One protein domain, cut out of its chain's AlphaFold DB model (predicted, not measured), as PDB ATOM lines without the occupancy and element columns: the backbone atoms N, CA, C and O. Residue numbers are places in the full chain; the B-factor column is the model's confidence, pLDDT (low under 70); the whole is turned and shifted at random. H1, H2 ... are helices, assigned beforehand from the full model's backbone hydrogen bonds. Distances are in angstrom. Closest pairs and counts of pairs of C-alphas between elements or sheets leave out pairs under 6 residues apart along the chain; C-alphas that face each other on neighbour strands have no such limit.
ATOM      1  N   VAL A 490     261.870 374.712 393.460       95.94
ATOM      2  CA  VAL A 490     261.478 374.602 394.872       95.94
ATOM      3  C   VAL A 490     261.508 375.968 395.553       95.94
ATOM      4  O   VAL A 490     260.551 376.312 396.256       95.94
ATOM      5  N   ILE A 491     262.568 376.747 395.319       95.81
ATOM      6  CA  ILE A 491     262.745 378.086 395.884       95.81
ATOM      7  C   ILE A 491     261.682 379.028 395.317       95.81
ATOM      8  O   ILE A 491     260.839 379.519 396.074       95.81
ATOM      9  N   LYS A 492     261.634 379.169 393.985       94.44
ATOM     10  CA  LYS A 492     260.723 380.070 393.266       94.44
ATOM     11  C   LYS A 492     259.257 379.865 393.645       94.44
ATOM     12  O   LYS A 492     258.513 380.830 393.824       94.44
ATOM     13  N   HIS A 493     258.818 378.613 393.773       93.62
ATOM     14  CA  HIS A 493     257.421 378.280 394.075       93.62
ATOM     15  C   HIS A 493     257.154 377.961 395.552       93.62
ATOM     16  O   HIS A 493     256.060 377.497 395.884       93.62
ATOM     17  N   LYS A 494     258.117 378.233 396.443       92.94
ATOM     18  CA  LYS A 494     257.982 378.097 397.904       92.94
ATOM     19  C   LYS A 494     257.496 376.708 398.333       92.94
ATOM     20  O   LYS A 494     256.629 376.558 399.200       92.94
ATOM     21  N   LEU A 495     258.044 375.660 397.711       93.19
ATOM     22  CA  LEU A 495     257.679 374.271 397.992       93.19
ATOM     23  C   LEU A 495     258.361 373.774 399.276       93.19
ATOM     24  O   LEU A 495     259.307 372.994 399.244       93.19
ATOM     25  N   THR A 496     257.834 374.176 400.433       90.94
ATOM     26  CA  THR A 496     258.443 373.907 401.752       90.94
ATOM     27  C   THR A 496     258.728 372.429 402.039       90.94
ATOM     28  O   THR A 496     259.715 372.105 402.695       90.94
ATOM     29  N   LYS A 497     257.915 371.505 401.508       93.19
ATOM     30  CA  LYS A 497     258.145 370.052 401.636       93.19
ATOM     31  C   LYS A 497     259.449 369.572 400.984       93.19
ATOM     32  O   LYS A 497     259.945 368.518 401.367       93.19
ATOM     33  N   ALA A 498     259.956 370.304 399.995       95.88
ATOM     34  CA  ALA A 498     261.172 369.988 399.253       95.88
ATOM     35  C   ALA A 498     262.385 370.826 399.710       95.88
ATOM     36  O   ALA A 498     263.479 370.643 399.188       95.88
ATOM     37  N   ASN A 499     262.246 371.672 400.740       95.50
ATOM     38  CA  ASN A 499     263.381 372.365 401.368       95.50
ATOM     39  C   ASN A 499     264.534 371.426 401.798       95.50
ATOM     40  O   ASN A 499     265.688 371.842 401.689       95.50
ATOM     41  N   PRO A 500     264.293 370.173 402.253       97.25
ATOM     42  CA  PRO A 500     265.382 369.229 402.510       97.25
ATOM     43  C   PRO A 500     266.243 368.916 401.279       97.25
ATOM     44  O   PRO A 500     267.432 368.654 401.439       97.25
ATOM     45  N   ASP A 501     265.676 368.977 400.070       97.19
ATOM     46  CA  ASP A 501     266.423 368.758 398.828       97.19
ATOM     47  C   ASP A 501     267.393 369.932 398.579       97.19
ATOM     48  O   ASP A 501     268.569 369.710 398.299       97.19
ATOM     49  N   VAL A 502     266.931 371.175 398.789       97.69
ATOM     50  CA  VAL A 502     267.768 372.392 398.713       97.69
ATOM     51  C   VAL A 502     268.875 372.357 399.767       97.69
ATOM     52  O   VAL A 502     270.034 372.631 399.462       97.69
ATOM     53  N   ARG A 503     268.543 371.952 401.003       97.62
ATOM     54  CA  ARG A 503     269.525 371.761 402.081       97.62
ATOM     55  C   ARG A 503     270.632 370.800 401.665       97.62
ATOM     56  O   ARG A 503     271.804 371.101 401.846       97.62
ATOM     57  N   HIS A 504     270.245 369.641 401.140       96.19
ATOM     58  CA  HIS A 504     271.189 368.619 400.715       96.19
ATOM     59  C   HIS A 504     272.116 369.141 399.612       96.19
ATOM     60  O   HIS A 504     273.328 368.967 399.713       96.19
ATOM     61  N   PHE A 505     271.564 369.850 398.623       96.69
ATOM     62  CA  PHE A 505     272.340 370.440 397.533       96.69
ATOM     63  C   PHE A 505     273.381 371.452 398.035       96.69
ATOM     64  O   PHE A 505     274.555 371.345 397.699       96.69
ATOM     65  N   LEU A 506     272.979 372.386 398.906       95.81
ATOM     66  CA  LEU A 506     273.886 373.393 399.477       95.81
ATOM     67  C   LEU A 506     275.023 372.794 400.316       95.81
ATOM     68  O   LEU A 506     276.062 373.431 400.479       95.81
ATOM     69  N   MET A 507     274.822 371.601 400.881       93.69
ATOM     70  CA  MET A 507     275.834 370.920 401.688       93.69
ATOM     71  C   MET A 507     276.804 370.099 400.832       93.69
ATOM     72  O   MET A 507     278.007 370.144 401.090       93.69
ATOM     73  N   GLU A 508     276.300 369.362 399.838       91.62
ATOM     74  CA  GLU A 508     277.074 368.356 399.093       91.62
ATOM     75  C   GLU A 508     277.614 368.834 397.736       91.62
ATOM     76  O   GLU A 508     278.637 368.318 397.284       91.62
ATOM     77  N   ASP A 509     276.974 369.828 397.107       93.12
ATOM     78  CA  ASP A 509     277.316 370.349 395.777       93.12
ATOM     79  C   ASP A 509     277.724 371.828 395.822       93.12
ATOM     80  O   ASP A 509     277.217 372.666 395.072       93.12
ATOM     81  N   GLN A 510     278.653 372.173 396.719       91.12
ATOM     82  CA  GLN A 510     278.994 373.571 397.020       91.12
ATOM     83  C   GLN A 510     279.510 374.344 395.794       91.12
ATOM     84  O   GLN A 510     279.187 375.522 395.661       91.12
ATOM     85  N   ALA A 511     280.203 373.675 394.861       86.88
ATOM     86  CA  ALA A 511     280.667 374.258 393.593       86.88
ATOM     87  C   ALA A 511     279.535 374.864 392.736       86.88
ATOM     88  O   ALA A 511     279.767 375.781 391.958       86.88
ATOM     89  N   MET A 512     278.304 374.357 392.876       89.75
ATOM     90  CA  MET A 512     277.114 374.848 392.164       89.75
ATOM     91  C   MET A 512     276.096 375.513 393.101       89.75
ATOM     92  O   MET A 512     275.127 376.106 392.642       89.75
ATOM     93  N   GLY A 513     276.276 375.403 394.419       89.44
ATOM     94  CA  GLY A 513     275.301 375.850 395.413       89.44
ATOM     95  C   GLY A 513     275.317 377.351 395.704       89.44
ATOM     96  O   GLY A 513     274.336 377.861 396.240       89.44
ATOM     97  N   VAL A 514     276.396 378.065 395.357       89.19
ATOM     98  CA  VAL A 514     276.570 379.492 395.696       89.19
ATOM     99  C   VAL A 514     275.388 380.341 395.212       89.19
ATOM    100  O   VAL A 514     274.843 381.119 395.989       89.19
ATOM    101  N   TYR A 515     274.932 380.131 393.975       88.38
ATOM    102  CA  TYR A 515     273.815 380.877 393.386       88.38
ATOM    103  C   TYR A 515     272.501 380.716 394.171       88.38
ATOM    104  O   TYR A 515     271.757 381.678 394.373       88.38
ATOM    105  N   LEU A 516     272.238 379.516 394.697       94.88
ATOM    106  CA  LEU A 516     271.007 379.228 395.434       94.88
ATOM    107  C   LEU A 516     270.921 379.981 396.768       94.88
ATOM    108  O   LEU A 516     269.812 380.221 397.245       94.88
ATOM    109  N   TYR A 517     272.048 380.390 397.369       94.88
ATOM    110  CA  TYR A 517     272.015 381.286 398.530       94.88
ATOM    111  C   TYR A 517     271.396 382.637 398.163       94.88
ATOM    112  O   TYR A 517     270.528 383.112 398.891       94.88
ATOM    113  N   GLY A 518     271.774 383.215 397.018       91.56
ATOM    114  CA  GLY A 518     271.182 384.455 396.510       91.56
ATOM    115  C   GLY A 518     269.673 384.327 396.291       91.56
ATOM    116  O   GLY A 518     268.905 385.134 396.815       91.56
ATOM    117  N   GLU A 519     269.233 383.262 395.616       92.56
ATOM    118  CA  GLU A 519     267.809 382.976 395.373       92.56
ATOM    119  C   GLU A 519     267.006 382.803 396.674       92.56
ATOM    120  O   GLU A 519     265.920 383.366 396.832       92.56
ATOM    121  N   LEU A 520     267.544 382.059 397.650       95.69
ATOM    122  CA  LEU A 520     266.904 381.880 398.958       95.69
ATOM    123  C   LEU A 520     266.743 383.211 399.693       95.69
ATOM    124  O   LEU A 520     265.696 383.457 400.296       95.69
ATOM    125  N   MET A 521     267.757 384.073 399.633       94.31
ATOM    126  CA  MET A 521     267.720 385.382 400.279       94.31
ATOM    127  C   MET A 521     266.739 386.334 399.581       94.31
ATOM    128  O   MET A 521     265.954 386.997 400.267       94.31
ATOM    129  N   ALA A 522     266.708 386.325 398.244       91.38
ATOM    130  CA  ALA A 522     265.811 387.128 397.411       91.38
ATOM    131  C   ALA A 522     264.336 386.676 397.450       91.38
ATOM    132  O   ALA A 522     263.445 387.456 397.122       91.38
ATOM    133  N   SER A 523     264.048 385.443 397.882       90.00
ATOM    134  CA  SER A 523     262.679 384.898 397.973       90.00
ATOM    135  C   SER A 523     261.734 385.648 398.934       90.00
ATOM    136  O   SER A 523     260.507 385.450 398.887       90.00
ATOM    137  N   GLU A 524     262.312 386.442 399.847       85.56
ATOM    138  CA  GLU A 524     261.658 387.108 400.986       85.56
ATOM    139  C   GLU A 524     260.795 386.162 401.851       85.56
ATOM    140  O   GLU A 524     259.863 386.583 402.540       85.56
ATOM    141  N   ASP A 525     261.075 384.855 401.819       93.62
ATOM    142  CA  ASP A 525     260.412 383.855 402.649       93.62
ATOM    143  C   ASP A 525     261.260 383.538 403.887       93.62
ATOM    144  O   ASP A 525     262.395 383.076 403.783       93.62
ATOM    145  N   ALA A 526     260.699 383.763 405.079       94.44
ATOM    146  CA  ALA A 526     261.436 383.613 406.336       94.44
ATOM    147  C   ALA A 526     261.993 382.192 406.543       94.44
ATOM    148  O   ALA A 526     263.087 382.041 407.083       94.44
ATOM    149  N   VAL A 527     261.279 381.156 406.082       95.31
ATOM    150  CA  VAL A 527     261.717 379.759 406.221       95.31
ATOM    151  C   VAL A 527     262.889 379.470 405.282       95.31
ATOM    152  O   VAL A 527     263.831 378.779 405.664       95.31
ATOM    153  N   GLN A 528     262.856 379.997 404.057       95.50
ATOM    154  CA  GLN A 528     263.950 379.854 403.092       95.50
ATOM    155  C   GLN A 528     265.192 380.672 403.479       95.50
ATOM    156  O   GLN A 528     266.311 380.175 403.357       95.50
ATOM    157  N   GLN A 529     265.017 381.879 404.022       95.94
ATOM    158  CA  GLN A 529     266.126 382.686 404.544       95.94
ATOM    159  C   GLN A 529     266.781 382.039 405.773       95.94
ATOM    160  O   GLN A 529     268.006 382.044 405.900       95.94
ATOM    161  N   GLU A 530     265.993 381.452 406.677       96.38
ATOM    162  CA  GLU A 530     266.523 380.683 407.809       96.38
ATOM    163  C   GLU A 530     267.267 379.429 407.330       96.38
ATOM    164  O   GLU A 530     268.380 379.169 407.785       96.38
ATOM    165  N   LEU A 531     266.723 378.717 406.335       96.75
ATOM    166  CA  LEU A 531     267.394 377.582 405.701       96.75
ATOM    167  C   LEU A 531     268.777 377.964 405.151       96.75
ATOM    168  O   LEU A 531     269.742 377.245 405.404       96.75
ATOM    169  N   ALA A 532     268.881 379.087 404.433       96.75
ATOM    170  CA  ALA A 532     270.151 379.599 403.924       96.75
ATOM    171  C   ALA A 532     271.147 379.865 405.065       96.75
ATOM    172  O   ALA A 532     272.267 379.354 405.045       96.75
ATOM    173  N   ARG A 533     270.730 380.595 406.108       96.62
ATOM    174  CA  ARG A 533     271.585 380.891 407.273       96.62
ATOM    175  C   ARG A 533     272.071 379.620 407.970       96.62
ATOM    176  O   ARG A 533     273.239 379.542 408.349       96.62
ATOM    177  N   ASP A 534     271.198 378.634 408.138       97.06
ATOM    178  CA  ASP A 534     271.528 377.370 408.793       97.06
ATOM    179  C   ASP A 534     272.496 376.520 407.971       97.06
ATOM    180  O   ASP A 534     273.458 375.982 408.523       97.06
ATOM    181  N   CYS A 535     272.267 376.404 406.661       96.81
ATOM    182  CA  CYS A 535     273.188 375.715 405.759       96.81
ATOM    183  C   CYS A 535     274.564 376.381 405.779       96.81
ATOM    184  O   CYS A 535     275.562 375.689 405.976       96.81
ATOM    185  N   PHE A 536     274.610 377.715 405.662       96.19
ATOM    186  CA  PHE A 536     275.871 378.449 405.629       96.19
ATOM    187  C   PHE A 536     276.673 378.256 406.916       96.19
ATOM    188  O   PHE A 536     277.852 377.931 406.855       96.19
ATOM    189  N   LYS A 537     276.027 378.341 408.088       95.88
ATOM    190  CA  LYS A 537     276.684 378.079 409.382       95.88
ATOM    191  C   LYS A 537     277.308 376.687 409.471       95.88
ATOM    192  O   LYS A 537     278.346 376.537 410.106       95.88
ATOM    193  N   LEU A 538     276.679 375.674 408.872       95.56
ATOM    194  CA  LEU A 538     277.182 374.300 408.909       95.56
ATOM    195  C   LEU A 538     278.398 374.087 408.009       95.56
ATOM    196  O   LEU A 538     279.264 373.294 408.362       95.56
ATOM    197  N   VAL A 539     278.460 374.777 406.868       94.19
ATOM    198  CA  VAL A 539     279.563 374.632 405.903       94.19
ATOM    199  C   VAL A 539     280.622 375.727 406.021       94.19
ATOM    200  O   VAL A 539     281.653 375.620 405.374       94.19
ATOM    201  N   ALA A 540     280.413 376.746 406.858       91.44
ATOM    202  CA  ALA A 540     281.265 377.934 406.980       91.44
ATOM    203  C   ALA A 540     282.762 377.631 407.161       91.44
ATOM    204  O   ALA A 540     283.597 378.349 406.626       91.44
ATOM    205  N   MET A 541     283.105 376.571 407.904       90.19
ATOM    206  CA  MET A 541     284.502 376.171 408.124       90.19
ATOM    207  C   MET A 541     285.091 375.314 406.996       90.19
ATOM    208  O   MET A 541     286.306 375.138 406.944       90.19
ATOM    209  N   GLU A 542     284.247 374.731 406.146       90.25
ATOM    210  CA  GLU A 542     284.658 373.817 405.077       90.25
ATOM    211  C   GLU A 542     284.686 374.496 403.710       90.25
ATOM    212  O   GLU A 542     285.562 374.177 402.911       90.25
ATOM    213  N   ILE A 543     283.728 375.386 403.436       90.19
ATOM    214  CA  ILE A 543     283.553 376.050 402.144       90.19
ATOM    215  C   ILE A 543     284.809 376.836 401.757       90.19
ATOM    216  O   ILE A 543     285.495 377.413 402.603       90.19
ATOM    217  N   ASP A 544     285.107 376.865 400.459       90.06
ATOM    218  CA  ASP A 544     286.221 377.644 399.931       90.06
ATOM    219  C   ASP A 544     286.162 379.115 400.371       90.06
ATOM    220  O   ASP A 544     285.092 379.714 400.463       90.06
ATOM    221  N   ARG A 545     287.332 379.718 400.614       86.94
ATOM    222  CA  ARG A 545     287.434 381.086 401.143       86.94
ATOM    223  C   ARG A 545     286.844 382.139 400.204       86.94
ATOM    224  O   ARG A 545     286.330 383.143 400.697       86.94
ATOM    225  N   GLY A 546     286.944 381.954 398.889       83.88
ATOM    226  CA  GLY A 546     286.321 382.838 397.905       83.88
ATOM    227  C   GLY A 546     284.802 382.745 397.994       83.88
ATOM    228  O   GLY A 546     284.137 383.749 398.252       83.88
ATOM    229  N   CYS A 547     284.270 381.523 397.914       88.38
ATOM    230  CA  CYS A 547     282.838 381.259 398.069       88.38
ATOM    231  C   CYS A 547     282.291 381.729 399.425       88.38
ATOM    232  O   CYS A 547     281.192 382.276 399.475       88.38
ATOM    233  N   TYR A 548     283.052 381.571 400.514       91.75
ATOM    234  CA  TYR A 548     282.678 382.036 401.849       91.75
ATOM    235  C   TYR A 548     282.348 383.526 401.850       91.75
ATOM    236  O   TYR A 548     281.296 383.912 402.345       91.75
ATOM    237  N   ARG A 549     283.230 384.362 401.283       88.38
ATOM    238  CA  ARG A 549     283.045 385.822 401.277       88.38
ATOM    239  C   ARG A 549     281.786 386.213 400.515       88.38
ATOM    240  O   ARG A 549     280.986 386.980 401.037       88.38
ATOM    241  N   THR A 550     281.592 385.632 399.332       88.06
ATOM    242  CA  THR A 550     280.413 385.882 398.497       88.06
ATOM    243  C   THR A 550     279.124 385.454 399.198       88.06
ATOM    244  O   THR A 550     278.184 386.238 399.301       88.06
ATOM    245  N   VAL A 551     279.075 384.232 399.736       91.12
ATOM    246  CA  VAL A 551     277.877 383.727 400.424       91.12
ATOM    247  C   VAL A 551     277.616 384.496 401.722       91.12
ATOM    248  O   VAL A 551     276.462 384.779 402.039       91.12
ATOM    249  N   HIS A 552     278.661 384.882 402.457       93.31
ATOM    250  CA  HIS A 552     278.535 385.717 403.650       93.31
ATOM    251  C   HIS A 552     277.847 387.043 403.326       93.31
ATOM    252  O   HIS A 552     276.883 387.413 403.997       93.31
ATOM    253  N   GLU A 553     278.303 387.728 402.277       90.94
ATOM    254  CA  GLU A 553     277.723 388.995 401.835       90.94
ATOM    255  C   GLU A 553     276.260 388.831 401.408       90.94
ATOM    256  O   GLU A 553     275.407 389.598 401.853       90.94
ATOM    257  N   MET A 554     275.929 387.775 400.658       91.44
ATOM    258  CA  MET A 554     274.541 387.463 400.283       91.44
ATOM    259  C   MET A 554     273.637 387.226 401.504       91.44
ATOM    260  O   MET A 554     272.490 387.673 401.536       91.44
ATOM    261  N   VAL A 555     274.129 386.498 402.513       93.19
ATOM    262  CA  VAL A 555     273.328 386.068 403.670       93.19
ATOM    263  C   VAL A 555     273.179 387.176 404.718       93.19
ATOM    264  O   VAL A 555     272.107 387.313 405.323       93.19
ATOM    265  N   TYR A 556     274.231 387.954 404.971       91.69
ATOM    266  CA  TYR A 556     274.261 388.954 406.045       91.69
ATOM    267  C   TYR A 556     274.136 390.399 405.551       91.69
ATOM    268  O   TYR A 556     273.802 391.270 406.351       91.69
ATOM    269  N   GLY A 557     274.307 390.654 404.250       87.19
ATOM    270  CA  GLY A 557     274.228 391.998 403.670       87.19
ATOM    271  C   GLY A 557     275.437 392.878 403.991       87.19
ATOM    272  O   GLY A 557     275.367 394.093 403.825       87.19
ATOM    273  N   GLU A 558     276.526 392.278 404.471       86.12
ATOM    274  CA  GLU A 558     277.775 392.959 404.786       86.12
ATOM    275  C   GLU A 558     278.988 392.118 404.361       86.12
ATOM    276  O   GLU A 558     278.930 390.878 404.404       86.12
ATOM    277  N   PRO A 559     280.098 392.764 403.954       79.44
ATOM    278  CA  PRO A 559     281.323 392.055 403.621       79.44
ATOM    279  C   PRO A 559     281.805 391.244 404.821       79.44
ATOM    280  O   PRO A 559     281.782 391.734 405.951       79.44
ATOM    281  N   ALA A 560     282.293 390.028 404.581       76.25
ATOM    282  CA  ALA A 560     283.003 389.290 405.620       76.25
ATOM    283  C   ALA A 560     284.195 390.126 406.115       76.25
ATOM    284  O   ALA A 560     284.949 390.666 405.294       76.25
ATOM    285  N   GLU A 561     284.374 390.234 407.438       71.75
ATOM    286  CA  GLU A 561     285.578 390.846 408.002       71.75
ATOM    287  C   GLU A 561     286.806 390.171 407.377       71.75
ATOM    288  O   GLU A 561     286.851 388.948 407.209       71.75
ATOM    289  N   ARG A 562     287.794 390.971 406.953       54.69
ATOM    290  CA  ARG A 562     289.066 390.407 406.505       54.69
ATOM    291  C   ARG A 562     289.689 389.728 407.716       54.69
ATOM    292  O   ARG A 562     290.224 390.412 408.582       54.69
ATOM    293  N   ASP A 563     289.638 388.404 407.753       48.19
ATOM    294  CA  ASP A 563     290.558 387.637 408.578       48.19
ATOM    295  C   ASP A 563     291.972 387.875 408.025       48.19
ATOM    296  O   ASP A 563     292.464 387.158 407.150       48.19
ATOM    297  N   ASP A 564     292.607 388.943 408.507       35.88
ATOM    298  CA  ASP A 564     294.051 389.139 408.469       35.88
ATOM    299  C   ASP A 564     294.668 388.161 409.489       35.88
ATOM    300  O   ASP A 564     295.062 388.570 410.580       35.88
ATOM    301  N   ASN A 565     294.684 386.858 409.180       31.17
ATOM    302  CA  ASN A 565     295.535 385.857 409.846       31.17
ATOM    303  C   ASN A 565     295.818 384.635 408.964       31.17
ATOM    304  O   ASN A 565     294.869 383.909 408.575       31.17
TER     305      ASN A 565
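Overview. This is residues 490 to 565 of the 565 residues of the protein "Leuk-A4-hydro_C domain-containing protein" of Strongylocentrotus purpuratus (UniProt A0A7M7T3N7). Four helices form an up-and-down bundle, each running against the one before; H2 and H3 make its middle, and a tail, residues 557 to 565, follows H4. The 76 printed residues hold H1 to H4 in order and no named strand: all helix. The whole is compact, radius of gyration of the C-alphas 12.1 A, yet elongated, 41 by 23 by 16 A.

Along the chain. H1, residues 496 to 508, starts at C-alpha 496 (258.443, 373.907, 401.752). H2 is residues 510 to 522. H3, residues 526 to 539, is 20.2 A long. H4, residues 545 to 556, ends at C-alpha 556 (274.261, 388.954, 406.045).

Arrangement. H1 touches H3, closest C-alphas Arg 503 and Cys 535, 6.5 A. H2 and H3 are a hairpin at a shallow tilt of 29 degrees. H2 touches H4, closest C-alphas Gly 518 and Met 554, 5.9 A. H1 and H4 are apart. Every O i to N i+4 pair is within hydrogen-bond range in H3 and H4, 6 of 9 in H1 and 4 of 9 in H2, where 8 of 10 O i to N i+3 pairs are.

Size, cuts and confidence. The C-alphas of His 493 and Asn 565 are farthest apart, 41.9 A. The printed part has no cut; pLDDT is under 70 at residues 562 to 565.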